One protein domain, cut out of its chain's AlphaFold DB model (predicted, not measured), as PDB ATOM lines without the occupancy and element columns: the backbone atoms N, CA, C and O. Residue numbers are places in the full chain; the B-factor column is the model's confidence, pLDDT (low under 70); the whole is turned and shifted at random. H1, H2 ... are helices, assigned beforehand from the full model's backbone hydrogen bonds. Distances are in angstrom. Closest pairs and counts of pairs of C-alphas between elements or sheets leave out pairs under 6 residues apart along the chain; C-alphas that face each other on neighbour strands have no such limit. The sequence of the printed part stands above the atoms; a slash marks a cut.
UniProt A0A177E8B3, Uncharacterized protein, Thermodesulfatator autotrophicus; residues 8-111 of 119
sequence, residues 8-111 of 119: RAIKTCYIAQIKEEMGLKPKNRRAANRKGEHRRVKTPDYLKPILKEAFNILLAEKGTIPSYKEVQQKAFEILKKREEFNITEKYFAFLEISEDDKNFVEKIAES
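AT A GLANCE: This is residues 8 to 111 of the 119 residues of an uncharacterized protein of Thermodesulfatator autotrophicus (UniProt A0A177E8B3). Three helices make a small crossed head, H1, H2 and residues 68 to 79 of H3, and from it H3 runs out as a long arm, with a small tail of H4 and H5 turned off beyond its far end. Between H1 and H2 a long loop swings away from the head, and its residues 26 to 37 stick out. The 104 printed residues hold five named helices, H1 to H5 in chain order, and no named strand: the class is all helix. The whole is only just extended, close to loose, with a radius of gyration of the C-alphas of 19.5 A and spans of 63 by 29 by 20 A.

HOW THE PARTS SIT: Start at H1, residues 12 to 21, which touches H2, residues 47 to 62, about perpendicular at 75 degrees; the closest C-alphas, of Ile 15 and Leu 51, are 6.8 A apart, and H2 touches with residues 48 to 52 alone. Next, H3, residues 68 to 94, touches H2 with its residues 70 to 79 alone, at a steep tilt of 62 degrees, opposite ways; the closest C-alphas, of Ala 54 and Ala 75, are 5.2 A apart. H3 also touches H1, about perpendicular at 85 degrees, with its residues 68 to 72 alone; look at the closest C-alphas, of Thr 12 and Tyr 68, 6.3 A apart. H4, residues 99 to 102, is close to H3 but not clearly touching: the closest C-alphas, of Phe 92 and Lys 102, are 7.9 A apart. H5, residues 104 to 110, is apart from H1, H2 and H3, and meets H4 only through their link. In H1, H2, H3 and H5 every O i to N i+4 pair is within hydrogen-bond range; H4 is too short for one.

IN THESE COORDINATES: Find C-alpha 12 at (249.514, 160.312, 284.322), where H1 begins; it measures 14.3 A, and H2 22.3 A. H3 runs 38.8 A, from C-alpha 68 at (249.261, 159.628, 278.026) to C-alpha 94 at (282.614, 179.003, 282.601). H4 measures 5.4 A and H5 9.8 A.

THE WHOLE: The C-alphas of Lys 35 and Ser 111 are the two farthest apart, at 66.3 A. The printed part has no cut; the link from H1 to H2 is long, with 25 residues, and the others are tight. Confidence is under 70 at residues 26 to 29 and 87 to 111.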
ATOM      1  N   ARG A   8     258.188 157.687 282.227       91.50
ATOM      2  CA  ARG A   8     257.231 157.100 283.180       91.50
ATOM      3  C   ARG A   8     257.235 157.788 284.546       91.50
ATOM      4  O   ARG A   8     256.254 157.667 285.277       91.50
ATOM      5  N   ALA A   9     258.295 158.524 284.885       90.62
ATOM      6  CA  ALA A   9     258.334 159.313 286.113       90.62
ATOM      7  C   ALA A   9     257.352 160.504 286.073       90.62
ATOM      8  O   ALA A   9     256.926 160.994 287.124       90.62
ATOM      9  N   ILE A  10     256.921 160.930 284.879       92.94
ATOM     10  CA  ILE A  10     255.836 161.898 284.703       92.94
ATOM     11  C   ILE A  10     254.507 161.183 284.959       92.94
ATOM     12  O   ILE A  10     254.029 160.394 284.145       92.94
ATOM     13  N   LYS A  11     253.883 161.454 286.109       92.38
ATOM     14  CA  LYS A  11     252.639 160.777 286.498       92.38
ATOM     15  C   LYS A  11     251.488 161.139 285.559       92.38
ATOM     16  O   LYS A  11     251.226 162.309 285.283       92.38
ATOM     17  N   THR A  12     250.707 160.136 285.168       92.31
ATOM     18  CA  THR A  12     249.514 160.312 284.322       92.31
ATOM     19  C   THR A  12     248.454 161.206 284.967       92.31
ATOM     20  O   THR A  12     247.714 161.891 284.262       92.31
ATOM     21  N   CYS A  13     248.395 161.266 286.302       90.19
ATOM     22  CA  CYS A  13     247.489 162.163 287.017       90.19
ATOM     23  C   CYS A  13     247.791 163.649 286.769       90.19
ATOM     24  O   CYS A  13     246.842 164.435 286.750       90.19
ATOM     25  N   TYR A  14     249.059 164.005 286.527       93.31
ATOM     26  CA  TYR A  14     249.474 165.359 286.155       93.31
ATOM     27  C   TYR A  14     249.004 165.692 284.738       93.31
ATOM     28  O   TYR A  14     248.304 166.674 284.511       93.31
ATOM     29  N   ILE A  15     249.270 164.789 283.793       93.69
ATOM     30  CA  ILE A  15     248.842 164.930 282.394       93.69
ATOM     31  C   ILE A  15     247.322 165.073 282.303       93.69
ATOM     32  O   ILE A  15     246.808 165.924 281.586       93.69
ATOM     33  N   ALA A  16     246.587 164.264 283.062       90.44
ATOM     34  CA  ALA A  16     245.135 164.297 283.065       90.44
ATOM     35  C   ALA A  16     244.554 165.584 283.679       90.44
ATOM     36  O   ALA A  16     243.422 165.930 283.353       90.44
ATOM     37  N   GLN A  17     245.292 166.284 284.548       91.25
ATOM     38  CA  GLN A  17     244.909 167.627 284.985       91.25
ATOM     39  C   GLN A  17     245.108 168.638 283.856       91.25
ATOM     40  O   GLN A  17     244.168 169.351 283.531       91.25
ATOM     41  N   ILE A  18     246.283 168.660 283.221       93.12
ATOM     42  CA  ILE A  18     246.562 169.581 282.106       93.12
ATOM     43  C   ILE A  18     245.574 169.370 280.957       93.12
ATOM     44  O   ILE A  18     245.043 170.325 280.404       93.12
ATOM     45  N   LYS A  19     245.232 168.114 280.663       90.38
ATOM     46  CA  LYS A  19     244.215 167.755 279.673       90.38
ATOM     47  C   LYS A  19     242.825 168.317 280.006       90.38
ATOM     48  O   LYS A  19     242.078 168.656 279.096       90.38
ATOM     49  N   GLU A  20     242.470 168.386 281.292       89.06
ATOM     50  CA  GLU A  20     241.227 169.022 281.755       89.06
ATOM     51  C   GLU A  20     241.306 170.547 281.629       89.06
ATOM     52  O   GLU A  20     240.379 171.147 281.098       89.06
ATOM     53  N   GLU A  21     242.421 171.154 282.044       90.06
ATOM     54  CA  GLU A  21     242.661 172.602 281.938       90.06
ATOM     55  C   GLU A  21     242.642 173.095 280.482       90.06
ATOM     56  O   GLU A  21     242.157 174.187 280.212       90.06
ATOM     57  N   MET A  22     243.126 172.282 279.540       89.81
ATOM     58  CA  MET A  22     243.131 172.594 278.106       89.81
ATOM     59  C   MET A  22     241.808 172.259 277.397       89.81
ATOM     60  O   MET A  22     241.721 172.383 276.182       89.81
ATOM     61  N   GLY A  23     240.786 171.767 278.108       87.94
ATOM     62  CA  GLY A  23     239.504 171.395 277.491       87.94
ATOM     63  C   GLY A  23     239.570 170.175 276.555       87.94
ATOM     64  O   GLY A  23     238.596 169.862 275.878       87.94
ATOM     65  N   LEU A  24     240.679 169.429 276.553       85.44
ATOM     66  CA  LEU A  24     240.930 168.262 275.690       85.44
ATOM     67  C   LEU A  24     240.267 166.975 276.206       85.44
ATOM     68  O   LEU A  24     240.603 165.858 275.793       85.44
ATOM     69  N   LYS A  25     239.366 167.096 277.180       78.62
ATOM     70  CA  LYS A  25     238.631 165.975 277.750       78.62
ATOM     71  C   LYS A  25     237.174 166.061 277.303       78.62
ATOM     72  O   LYS A  25     236.580 167.129 277.424       78.62
ATOM     73  N   PRO A  26     236.559 164.953 276.853       67.75
ATOM     74  CA  PRO A  26     235.129 164.954 276.579       67.75
ATOM     75  C   PRO A  26     234.367 165.377 277.841       67.75
ATOM     76  O   PRO A  26     234.570 164.786 278.907       67.75
ATOM     77  N   LYS A  27     233.505 166.399 277.702       60.28
ATOM     78  CA  LYS A  27     232.792 167.091 278.798       60.28
ATOM     79  C   LYS A  27     232.114 166.131 279.789       60.28
ATOM     80  O   LYS A  27     232.067 166.407 280.983       60.28
ATOM     81  N   ASN A  28     231.695 164.958 279.310       62.09
ATOM     82  CA  ASN A  28     230.905 163.994 280.074       62.09
ATOM     83  C   ASN A  28     231.713 162.823 280.665       62.09
ATOM     84  O   ASN A  28     231.147 161.985 281.360       62.09
ATOM     85  N   ARG A  29     233.034 162.727 280.437       68.56
ATOM     86  CA  ARG A  29     233.848 161.646 281.030       68.56
ATOM     87  C   ARG A  29     234.549 162.126 282.294       68.56
ATOM     88  O   ARG A  29     235.669 162.636 282.252       68.56
ATOM     89  N   ARG A  30     233.936 161.913 283.458       71.69
ATOM     90  CA  ARG A  30     234.648 161.939 284.752       71.69
ATOM     91  C   ARG A  30     235.204 160.543 285.052       71.69
ATOM     92  O   ARG A  30     234.681 159.545 284.575       71.69
ATOM     93  N   ALA A  31     236.321 160.471 285.779       73.00
ATOM     94  CA  ALA A  31     236.831 159.174 286.228       73.00
ATOM     95  C   ALA A  31     235.875 158.620 287.295       73.00
ATOM     96  O   ALA A  31     235.462 159.392 288.158       73.00
ATOM     97  N   ALA A  32     235.564 157.321 287.258       76.50
ATOM     98  CA  ALA A  32     234.571 156.703 288.146       76.50
ATOM     99  C   ALA A  32     234.841 156.976 289.639       76.50
ATOM    100  O   ALA A  32     233.933 157.282 290.400       76.50
ATOM    101  N   ASN A  33     236.114 156.986 290.038       79.00
ATOM    102  CA  ASN A  33     236.521 157.192 291.431       79.00
ATOM    103  C   ASN A  33     236.630 158.677 291.837       79.00
ATOM    104  O   ASN A  33     237.157 158.991 292.907       79.00
ATOM    105  N   ARG A  34     236.204 159.623 290.985       74.88
ATOM    106  CA  ARG A  34     236.324 161.060 291.261       74.88
ATOM    107  C   ARG A  34     235.180 161.529 292.164       74.88
ATOM    108  O   ARG A  34     234.085 161.816 291.695       74.88
ATOM    109  N   LYS A  35     235.478 161.684 293.455       76.62
ATOM    110  CA  LYS A  35     234.586 162.293 294.452       76.62
ATOM    111  C   LYS A  35     234.793 163.815 294.490       76.62
ATOM    112  O   LYS A  35     235.469 164.319 295.379       76.62
ATOM    113  N   GLY A  36     234.303 164.533 293.477       79.31
ATOM    114  CA  GLY A  36     234.299 166.005 293.464       79.31
ATOM    115  C   GLY A  36     234.769 166.667 292.167       79.31
ATOM    116  O   GLY A  36     235.290 166.030 291.246       79.31
ATOM    117  N   GLU A  37     234.570 167.982 292.090       77.88
ATOM    118  CA  GLU A  37     234.919 168.778 290.914       77.88
ATOM    119  C   GLU A  37     236.426 168.986 290.769       77.88
ATOM    120  O   GLU A  37     236.934 168.954 289.652       77.88
ATOM    121  N   HIS A  38     237.170 169.087 291.868       79.44
ATOM    122  CA  HIS A  38     238.613 169.316 291.837       79.44
ATOM    123  C   HIS A  38     239.429 168.024 291.954       79.44
ATOM    124  O   HIS A  38     239.020 167.037 292.567       79.44
ATOM    125  N   ARG A  39     240.630 168.028 291.363       81.12
ATOM    126  CA  ARG A  39     241.604 166.945 291.547       81.12
ATOM    127  C   ARG A  39     242.320 167.111 292.881       81.12
ATOM    128  O   ARG A  39     242.832 168.185 293.176       81.12
ATOM    129  N   ARG A  40     242.442 166.014 293.632       82.56
ATOM    130  CA  ARG A  40     243.256 165.968 294.858       82.56
ATOM    131  C   ARG A  40     244.743 166.195 294.571       82.56
ATOM    132  O   ARG A  40     245.422 166.869 295.331       82.56
ATOM    133  N   VAL A  41     245.249 165.608 293.486       84.31
ATOM    134  CA  VAL A  41     246.657 165.730 293.088       84.31
ATOM    135  C   VAL A  41     246.791 166.849 292.068       84.31
ATOM    136  O   VAL A  41     246.162 166.785 291.010       84.31
ATOM    137  N   LYS A  42     247.628 167.839 292.393       88.81
ATOM    138  CA  LYS A  42     247.983 168.945 291.504       88.81
ATOM    139  C   LYS A  42     249.306 168.667 290.787       88.81
ATOM    140  O   LYS A  42     250.220 168.064 291.347       88.81
ATOM    141  N   THR A  43     249.389 169.118 289.546       90.69
ATOM    142  CA  THR A  43     250.590 169.110 288.716       90.69
ATOM    143  C   THR A  43     251.574 170.125 289.283       90.69
ATOM    144  O   THR A  43     251.167 171.272 289.486       90.69
ATOM    145  N   PRO A  44     252.838 169.740 289.536       91.50
ATOM    146  CA  PRO A  44     253.865 170.673 289.987       91.50
ATOM    147  C   PRO A  44     254.041 171.841 289.014       91.50
ATOM    148  O   PRO A  44     254.024 171.631 287.800       91.50
ATOM    149  N   ASP A  45     254.253 173.054 289.527       91.88
ATOM    150  CA  ASP A  45     254.251 174.268 288.697       91.88
ATOM    151  C   ASP A  45     255.358 174.284 287.641       91.88
ATOM    152  O   ASP A  45     255.101 174.680 286.509       91.88
ATOM    153  N   TYR A  46     256.538 173.738 287.951       89.38
ATOM    154  CA  TYR A  46     257.634 173.595 286.982       89.38
ATOM    155  C   TYR A  46     257.282 172.671 285.802       89.38
ATOM    156  O   TYR A  46     257.836 172.804 284.715       89.38
ATOM    157  N   LEU A  47     256.372 171.713 286.010       92.00
ATOM    158  CA  LEU A  47     256.023 170.693 285.021       92.00
ATOM    159  C   LEU A  47     254.825 171.112 284.161       92.00
ATOM    160  O   LEU A  47     254.694 170.654 283.028       92.00
ATOM    161  N   LYS A  48     253.958 171.995 284.671       93.94
ATOM    162  CA  LYS A  48     252.800 172.522 283.929       93.94
ATOM    163  C   LYS A  48     253.159 173.107 282.554       93.94
ATOM    164  O   LYS A  48     252.530 172.672 281.590       93.94
ATOM    165  N   PRO A  49     254.112 174.055 282.418       94.56
ATOM    166  CA  PRO A  49     254.417 174.649 281.116       94.56
ATOM    167  C   PRO A  49     254.952 173.605 280.134       94.56
ATOM    168  O   PRO A  49     254.538 173.588 278.983       94.56
ATOM    169  N   ILE A  50     255.770 172.668 280.615       95.19
ATOM    170  CA  ILE A  50     256.350 171.583 279.812       95.19
ATOM    171  C   ILE A  50     255.260 170.654 279.275       95.19
ATOM    172  O   ILE A  50     255.272 170.272 278.110       95.19
ATOM    173  N   LEU A  51     254.288 170.295 280.115       95.94
ATOM    174  CA  LEU A  51     253.172 169.455 279.687       95.94
ATOM    175  C   LEU A  51     252.267 170.176 278.685       95.94
ATOM    176  O   LEU A  51     251.827 169.545 277.728       95.94
ATOM    177  N   LYS A  52     252.002 171.474 278.878       96.06
ATOM    178  CA  LYS A  52     251.241 172.282 277.910       96.06
ATOM    179  C   LYS A  52     251.959 172.361 276.564       96.06
ATOM    180  O   LYS A  52     251.331 172.153 275.533       96.06
ATOM    181  N   GLU A  53     253.269 172.588 276.583       95.88
ATOM    182  CA  GLU A  53     254.115 172.593 275.387       95.88
ATOM    183  C   GLU A  53     254.072 171.237 274.668       95.88
ATOM    184  O   GLU A  53     253.790 171.181 273.472       95.88
ATOM    185  N   ALA A  54     254.227 170.133 275.405       96.19
ATOM    186  CA  ALA A  54     254.119 168.785 274.853       96.19
ATOM    187  C   ALA A  54     252.757 168.532 274.184       96.19
ATOM    188  O   ALA A  54     252.707 167.958 273.099       96.19
ATOM    189  N   PHE A  55     251.653 168.969 274.804       95.44
ATOM    190  CA  PHE A  55     250.325 168.877 274.197       95.44
ATOM    191  C   PHE A  55     250.218 169.704 272.918       95.44
ATOM    192  O   PHE A  55     249.735 169.179 271.922       95.44
ATOM    193  N   ASN A  56     250.667 170.960 272.933       95.44
ATOM    194  CA  ASN A  56     250.584 171.841 271.768       95.44
ATOM    195  C   ASN A  56     251.349 171.269 270.571       95.44
ATOM    196  O   ASN A  56     250.804 171.228 269.473       95.44
ATOM    197  N   ILE A  57     252.566 170.761 270.794       95.50
ATOM    198  CA  ILE A  57     253.367 170.152 269.728       95.50
ATOM    199  C   ILE A  57     252.673 168.897 269.184       95.50
ATOM    200  O   ILE A  57     252.488 168.769 267.980       95.50
ATOM    201  N   LEU A  58     252.227 167.990 270.058       95.31
ATOM    202  CA  LEU A  58     251.577 166.749 269.621       95.31
ATOM    203  C   LEU A  58     250.237 166.998 268.912       95.31
ATOM    204  O   LEU A  58     249.886 166.268 267.987       95.31
ATOM    205  N   LEU A  59     249.483 168.014 269.339       93.88
ATOM    206  CA  LEU A  59     248.243 168.420 268.681       93.88
ATOM    207  C   LEU A  59     248.514 169.021 267.301       93.88
ATOM    208  O   LEU A  59     247.782 168.700 266.371       93.88
ATOM    209  N   ALA A  60     249.562 169.837 267.160       93.88
ATOM    210  CA  ALA A  60     249.977 170.374 265.868       93.88
ATOM    211  C   ALA A  60     250.463 169.270 264.912       93.88
ATOM    212  O   ALA A  60     250.124 169.290 263.736       93.88
ATOM    213  N   GLU A  61     251.200 168.276 265.421       93.31
ATOM    214  CA  GLU A  61     251.726 167.157 264.625       93.31
ATOM    215  C   GLU A  61     250.628 166.174 264.172       93.31
ATOM    216  O   GLU A  61     250.693 165.652 263.061       93.31
ATOM    217  N   LYS A  62     249.631 165.877 265.021       90.31
ATOM    218  CA  LYS A  62     248.652 164.794 264.769       90.31
ATOM    219  C   LYS A  62     247.223 165.243 264.493       90.31
ATOM    220  O   LYS A  62     246.420 164.422 264.051       90.31
ATOM    221  N   GLY A  63     246.842 166.459 264.881       87.88
ATOM    222  CA  GLY A  63     245.455 166.941 264.823       87.88
ATOM    223  C   GLY A  63     244.463 166.204 265.740       87.88
ATOM    224  O   GLY A  63     243.276 166.516 265.750       87.88
ATOM    225  N   THR A  64     244.919 165.226 266.529       89.44
ATOM    226  CA  THR A  64     244.091 164.415 267.432       89.44
ATOM    227  C   THR A  64     244.627 164.465 268.853       89.44
ATOM    228  O   THR A  64     245.795 164.760 269.098       89.44
ATOM    229  N   ILE A  65     243.756 164.184 269.824       90.12
ATOM    230  CA  ILE A  65     244.109 164.268 271.241       90.12
ATOM    231  C   ILE A  65     245.159 163.192 271.578       90.12
ATOM    232  O   ILE A  65     244.831 162.003 271.519       90.12
ATOM    233  N   PRO A  66     246.366 163.569 272.039       91.94
ATOM    234  CA  PRO A  66     247.419 162.604 272.309       91.94
ATOM    235  C   PRO A  66     247.107 161.725 273.530       91.94
ATOM    236  O   PRO A  66     246.402 162.105 274.484       91.94
ATOM    237  N   SER A  67     247.652 160.513 273.490       93.62
ATOM    238  CA  SER A  67     247.627 159.540 274.576       93.62
ATOM    239  C   SER A  67     248.578 159.942 275.705       93.62
ATOM    240  O   SER A  67     249.509 160.730 275.535       93.62
ATOM    241  N   TYR A  68     248.382 159.357 276.888       93.44
ATOM    242  CA  TYR A  68     249.261 159.628 278.026       93.44
ATOM    243  C   TYR A  68     250.721 159.263 277.745       93.44
ATOM    244  O   TYR A  68     251.608 160.003 278.153       93.44
ATOM    245  N   LYS A  69     250.964 158.150 277.041       94.69
ATOM    246  CA  LYS A  69     252.315 157.660 276.747       94.69
ATOM    247  C   LYS A  69     253.073 158.624 275.831       94.69
ATOM    248  O   LYS A  69     254.248 158.879 276.058       94.69
ATOM    249  N   GLU A  70     252.390 159.192 274.842       94.69
ATOM    250  CA  GLU A  70     252.982 160.166 273.917       94.69
ATOM    251  C   GLU A  70     253.327 161.467 274.633       94.69
ATOM    252  O   GLU A  70     254.437 161.971 274.492       94.69
ATOM    253  N   VAL A  71     252.419 161.969 275.475       95.62
ATOM    254  CA  VAL A  71     252.686 163.178 276.263       95.62
ATOM    255  C   VAL A  71     253.838 162.951 277.242       95.62
ATOM    256  O   VAL A  71     254.682 163.829 277.389       95.62
ATOM    257  N   GLN A  72     253.921 161.779 277.885       96.44
ATOM    258  CA  GLN A  72     255.063 161.420 278.736       96.44
ATOM    259  C   GLN A  72     256.381 161.469 277.960       96.44
ATOM    260  O   GLN A  72     257.352 162.036 278.453       96.44
ATOM    261  N   GLN A  73     256.405 160.883 276.762       96.44
ATOM    262  CA  GLN A  73     257.593 160.830 275.918       96.44
ATOM    263  C   GLN A  73     258.026 162.234 275.479       96.44
ATOM    264  O   GLN A  73     259.152 162.643 275.752       96.44
ATOM    265  N   LYS A  74     257.106 163.015 274.906       96.38
ATOM    266  CA  LYS A  74     257.406 164.362 274.406       96.38
ATOM    267  C   LYS A  74     257.811 165.320 275.529       96.38
ATOM    268  O   LYS A  74     258.766 166.074 275.391       96.38
ATOM    269  N   ALA A  75     257.132 165.267 276.675       95.50
ATOM    270  CA  ALA A  75     257.488 166.095 277.827       95.50
ATOM    271  C   ALA A  75     258.870 165.740 278.396       95.50
ATOM    272  O   ALA A  75     259.594 166.622 278.855       95.50
ATOM    273  N   PHE A  76     259.248 164.460 278.357       94.88
ATOM    274  CA  PHE A  76     260.582 164.021 278.749       94.88
ATOM    275  C   PHE A  76     261.662 164.512 277.777       94.88
ATOM    276  O   PHE A  76     262.709 164.973 278.222       94.88
ATOM    277  N   GLU A  77     261.395 164.490 276.472       94.50
ATOM    278  CA  GLU A  77     262.301 165.048 275.460       94.50
ATOM    279  C   GLU A  77     262.519 166.553 275.656       94.50
ATOM    280  O   GLU A  77     263.661 167.008 275.642       94.50
ATOM    281  N   ILE A  78     261.453 167.318 275.918       93.81
ATOM    282  CA  ILE A  78     261.545 168.759 276.212       93.81
ATOM    283  C   ILE A  78     262.390 169.002 277.470       93.81
ATOM    284  O   ILE A  78     263.259 169.873 277.475       93.81
ATOM    285  N   LEU A  79     262.167 168.222 278.534       91.31
ATOM    286  CA  LEU A  79     262.971 168.301 279.757       91.31
ATOM    287  C   LEU A  79     264.452 168.049 279.478       91.31
ATOM    288  O   LEU A  79     265.292 168.823 279.929       91.31
ATOM    289  N   LYS A  80     264.765 166.994 278.721       89.25
ATOM    290  CA  LYS A  80     266.145 166.626 278.396       89.25
ATOM    291  C   LYS A  80     266.838 167.718 277.580       89.25
ATOM    292  O   LYS A  80     267.937 168.120 277.942       89.25
ATOM    293  N   LYS A  81     266.164 168.262 276.562       87.69
ATOM    294  CA  LYS A  81     266.690 169.375 275.754       87.69
ATOM    295  C   LYS A  81     266.987 170.613 276.600       87.69
ATOM    296  O   LYS A  81     268.028 171.236 276.435       87.69
ATOM    297  N   ARG A  82     266.101 170.957 277.542       85.06
ATOM    298  CA  ARG A  82     266.324 172.088 278.461       85.06
ATOM    299  C   ARG A  82     267.490 171.841 279.420       85.06
ATOM    300  O   ARG A  82     268.209 172.781 279.740       85.06
ATOM    301  N   GLU A  83     267.682 170.605 279.884       81.88
ATOM    302  CA  GLU A  83     268.858 170.245 280.689       81.88
ATOM    303  C   GLU A  83     270.157 170.358 279.876       81.88
ATOM    304  O   GLU A  83     271.119 170.943 280.367       81.88
ATOM    305  N   GLU A  84     270.184 169.849 278.642       74.88
ATOM    306  CA  GLU A  84     271.342 169.928 277.735       74.88
ATOM    307  C   GLU A  84     271.714 171.383 277.406       74.88
ATOM    308  O   GLU A  84     272.888 171.758 277.473       74.88
ATOM    309  N   PHE A  85     270.717 172.229 277.141       70.12
ATOM    310  CA  PHE A  85     270.920 173.660 276.906       70.12
ATOM    311  C   PHE A  85     271.504 174.365 278.141       70.12
ATOM    312  O   PHE A  85     272.496 175.075 278.051       70.12
ATOM    313  N   ASN A  86     270.979 174.079 279.335       73.56
ATOM    314  CA  ASN A  86     271.508 174.663 280.571       73.56
ATOM    315  C   ASN A  86     272.960 174.235 280.851       73.56
ATOM    316  O   ASN A  86     273.743 175.002 281.408       73.56
ATOM    317  N   ILE A  87     273.318 172.996 280.499       68.00
ATOM    318  CA  ILE A  87     274.684 172.485 280.652       68.00
ATOM    319  C   ILE A  87     275.627 173.201 279.684       68.00
ATOM    320  O   ILE A  87     276.667 173.689 280.117       68.00
ATOM    321  N   THR A  88     275.265 173.294 278.404       61.12
ATOM    322  CA  THR A  88     276.092 173.968 277.389       61.12
ATOM    323  C   THR A  88     276.293 175.445 277.717       61.12
ATOM    324  O   THR A  88     277.432 175.901 277.738       61.12
ATOM    325  N   GLU A  89     275.239 176.170 278.098       65.88
ATOM    326  CA  GLU A  89     275.352 177.563 278.554       65.88
ATOM    327  C   GLU A  89     276.294 177.719 279.750       65.88
ATOM    328  O   GLU A  89     277.127 178.624 279.760       65.88
ATOM    329  N   LYS A  90     276.209 176.823 280.743       66.12
ATOM    330  CA  LYS A  90     277.130 176.831 281.889       66.12
ATOM    331  C   LYS A  90     278.575 176.582 281.481       66.12
ATOM    332  O   LYS A  90     279.456 177.224 282.039       66.12
ATOM    333  N   TYR A  91     278.819 175.669 280.541       63.78
ATOM    334  CA  TYR A  91     280.164 175.413 280.028       63.78
ATOM    335  C   TYR A  91     280.723 176.626 279.284       63.78
ATOM    336  O   TYR A  91     281.843 177.035 279.569       63.78
ATOM    337  N   PHE A  92     279.947 177.241 278.391       65.44
ATOM    338  CA  PHE A  92     280.395 178.432 277.666       65.44
ATOM    339  C   PHE A  92     280.618 179.633 278.588       65.44
ATOM    340  O   PHE A  92     281.608 180.336 278.430       65.44
ATOM    341  N   ALA A  93     279.743 179.836 279.577       61.06
ATOM    342  CA  ALA A  93     279.922 180.881 280.582       61.06
ATOM    343  C   ALA A  93     281.154 180.631 281.464       61.06
ATOM    344  O   ALA A  93     281.873 181.569 281.784       61.06
ATOM    345  N   PHE A  94     281.417 179.374 281.843       68.12
ATOM    346  CA  PHE A  94     282.614 179.003 282.601       68.12
ATOM    347  C   PHE A  94     283.908 179.242 281.813       68.12
ATOM    348  O   PHE A  94     284.916 179.613 282.399       68.12
ATOM    349  N   LEU A  95     283.880 179.027 280.498       69.44
ATOM    350  CA  LEU A  95     285.037 179.213 279.624       69.44
ATOM    351  C   LEU A  95     285.218 180.670 279.154       69.44
ATOM    352  O   LEU A  95     286.117 180.917 278.358       69.44
ATOM    353  N   GLU A  96     284.375 181.610 279.608       65.25
ATOM    354  CA  GLU A  96     284.365 183.024 279.179       65.25
ATOM    355  C   GLU A  96     284.327 183.203 277.647       65.25
ATOM    356  O   GLU A  96     284.789 184.201 277.099       65.25
ATOM    357  N   ILE A  97     283.756 182.224 276.942       60.47
ATOM    358  CA  ILE A  97     283.716 182.199 275.478       60.47
ATOM    359  C   ILE A  97     282.706 183.246 275.002       60.47
ATOM    360  O   ILE A  97     281.527 183.206 275.381       60.47
ATOM    361  N   SER A  98     283.169 184.175 274.163       61.91
ATOM    362  CA  SER A  98     282.336 185.216 273.558       61.91
ATOM    363  C   SER A  98     281.258 184.605 272.645       61.91
ATOM    364  O   SER A  98     281.399 183.481 272.158       61.91
ATOM    365  N   GLU A  99     280.145 185.307 272.397       61.59
ATOM    366  CA  GLU A  99     279.121 184.807 271.456       61.59
ATOM    367  C   GLU A  99     279.681 184.582 270.043       61.59
ATOM    368  O   GLU A  99     279.232 183.667 269.352       61.59
ATOM    369  N   ASP A 100     280.712 185.336 269.654       61.88
ATOM    370  CA  ASP A 100     281.387 185.211 268.361       61.88
ATOM    371  C   ASP A 100     282.161 183.897 268.194       61.88
ATOM    372  O   ASP A 100     282.246 183.380 267.071       61.88
ATOM    373  N   ASP A 101     282.662 183.344 269.302       62.03
ATOM    374  CA  ASP A 101     283.448 182.108 269.351       62.03
ATOM    375  C   ASP A 101     282.574 180.848 269.411       62.03
ATOM    376  O   ASP A 101     283.007 179.764 269.015       62.03
ATOM    377  N   LYS A 102     281.312 180.958 269.851       62.62
ATOM    378  CA  LYS A 102     280.375 179.816 269.860       62.62
ATOM    379  C   LYS A 102     280.108 179.275 268.454       62.62
ATOM    380  O   LYS A 102     279.943 178.070 268.291       62.62
ATOM    381  N   ASN A 103     280.135 180.156 267.453       66.44
ATOM    382  CA  ASN A 103     279.916 179.817 266.045       66.44
ATOM    383  C   ASN A 103     281.235 179.627 265.273       66.44
ATOM    384  O   ASN A 103     281.226 179.540 264.049       66.44
ATOM    385  N   PHE A 104     282.383 179.579 265.959       64.56
ATOM    386  CA  PHE A 104     283.700 179.470 265.326       64.56
ATOM    387  C   PHE A 104     283.862 178.185 264.499       64.56
ATOM    388  O   PHE A 104     284.393 178.229 263.396       64.56
ATOM    389  N   VAL A 105     283.357 177.050 264.995       60.22
ATOM    390  CA  VAL A 105     283.444 175.759 264.285       60.22
ATOM    391  C   VAL A 105     282.590 175.758 263.014       60.22
ATOM    392  O   VAL A 105     283.035 175.251 261.989       60.22
ATOM    393  N   GLU A 106     281.398 176.361 263.056       63.38
ATOM    394  CA  GLU A 106     280.551 176.531 261.867       63.38
ATOM    395  C   GLU A 106     281.207 177.486 260.862       63.38
ATOM    396  O   GLU A 106     281.293 177.155 259.685       63.38
ATOM    397  N   LYS A 107     281.804 178.594 261.332       62.72
ATOM    398  CA  LYS A 107     282.587 179.518 260.492       62.72
ATOM    399  C   LYS A 107     283.791 178.841 259.816       62.72
ATOM    400  O   LYS A 107     284.070 179.156 258.667       62.72
ATOM    401  N   ILE A 108     284.490 177.923 260.495       60.53
ATOM    402  CA  ILE A 108     285.603 177.148 259.908       60.53
ATOM    403  C   ILE A 108     285.098 176.141 258.871       60.53
ATOM    404  O   ILE A 108     285.733 175.949 257.838       60.53
ATOM    405  N   ALA A 109     283.978 175.471 259.144       59.75
ATOM    406  CA  ALA A 109     283.406 174.501 258.216       59.75
ATOM    407  C   ALA A 109     282.853 175.170 256.944       59.75
ATOM    408  O   ALA A 109     282.925 174.583 255.870       59.75
ATOM    409  N   GLU A 110     282.326 176.392 257.066       61.66
ATOM    410  CA  GLU A 110     281.864 177.217 255.943       61.66
ATOM    411  C   GLU A 110     283.009 177.934 255.207       61.66
ATOM    412  O   GLU A 110     282.844 178.325 254.050       61.66
ATOM    413  N   SER A 111     284.183 178.091 255.829       56.31
ATOM    414  CA  SER A 111     285.398 178.526 255.139       56.31
ATOM    415  C   SER A 111     286.022 177.335 254.404       56.31
ATOM    416  O   SER A 111     286.921 176.671 254.919       56.31
TER     417      SER A 111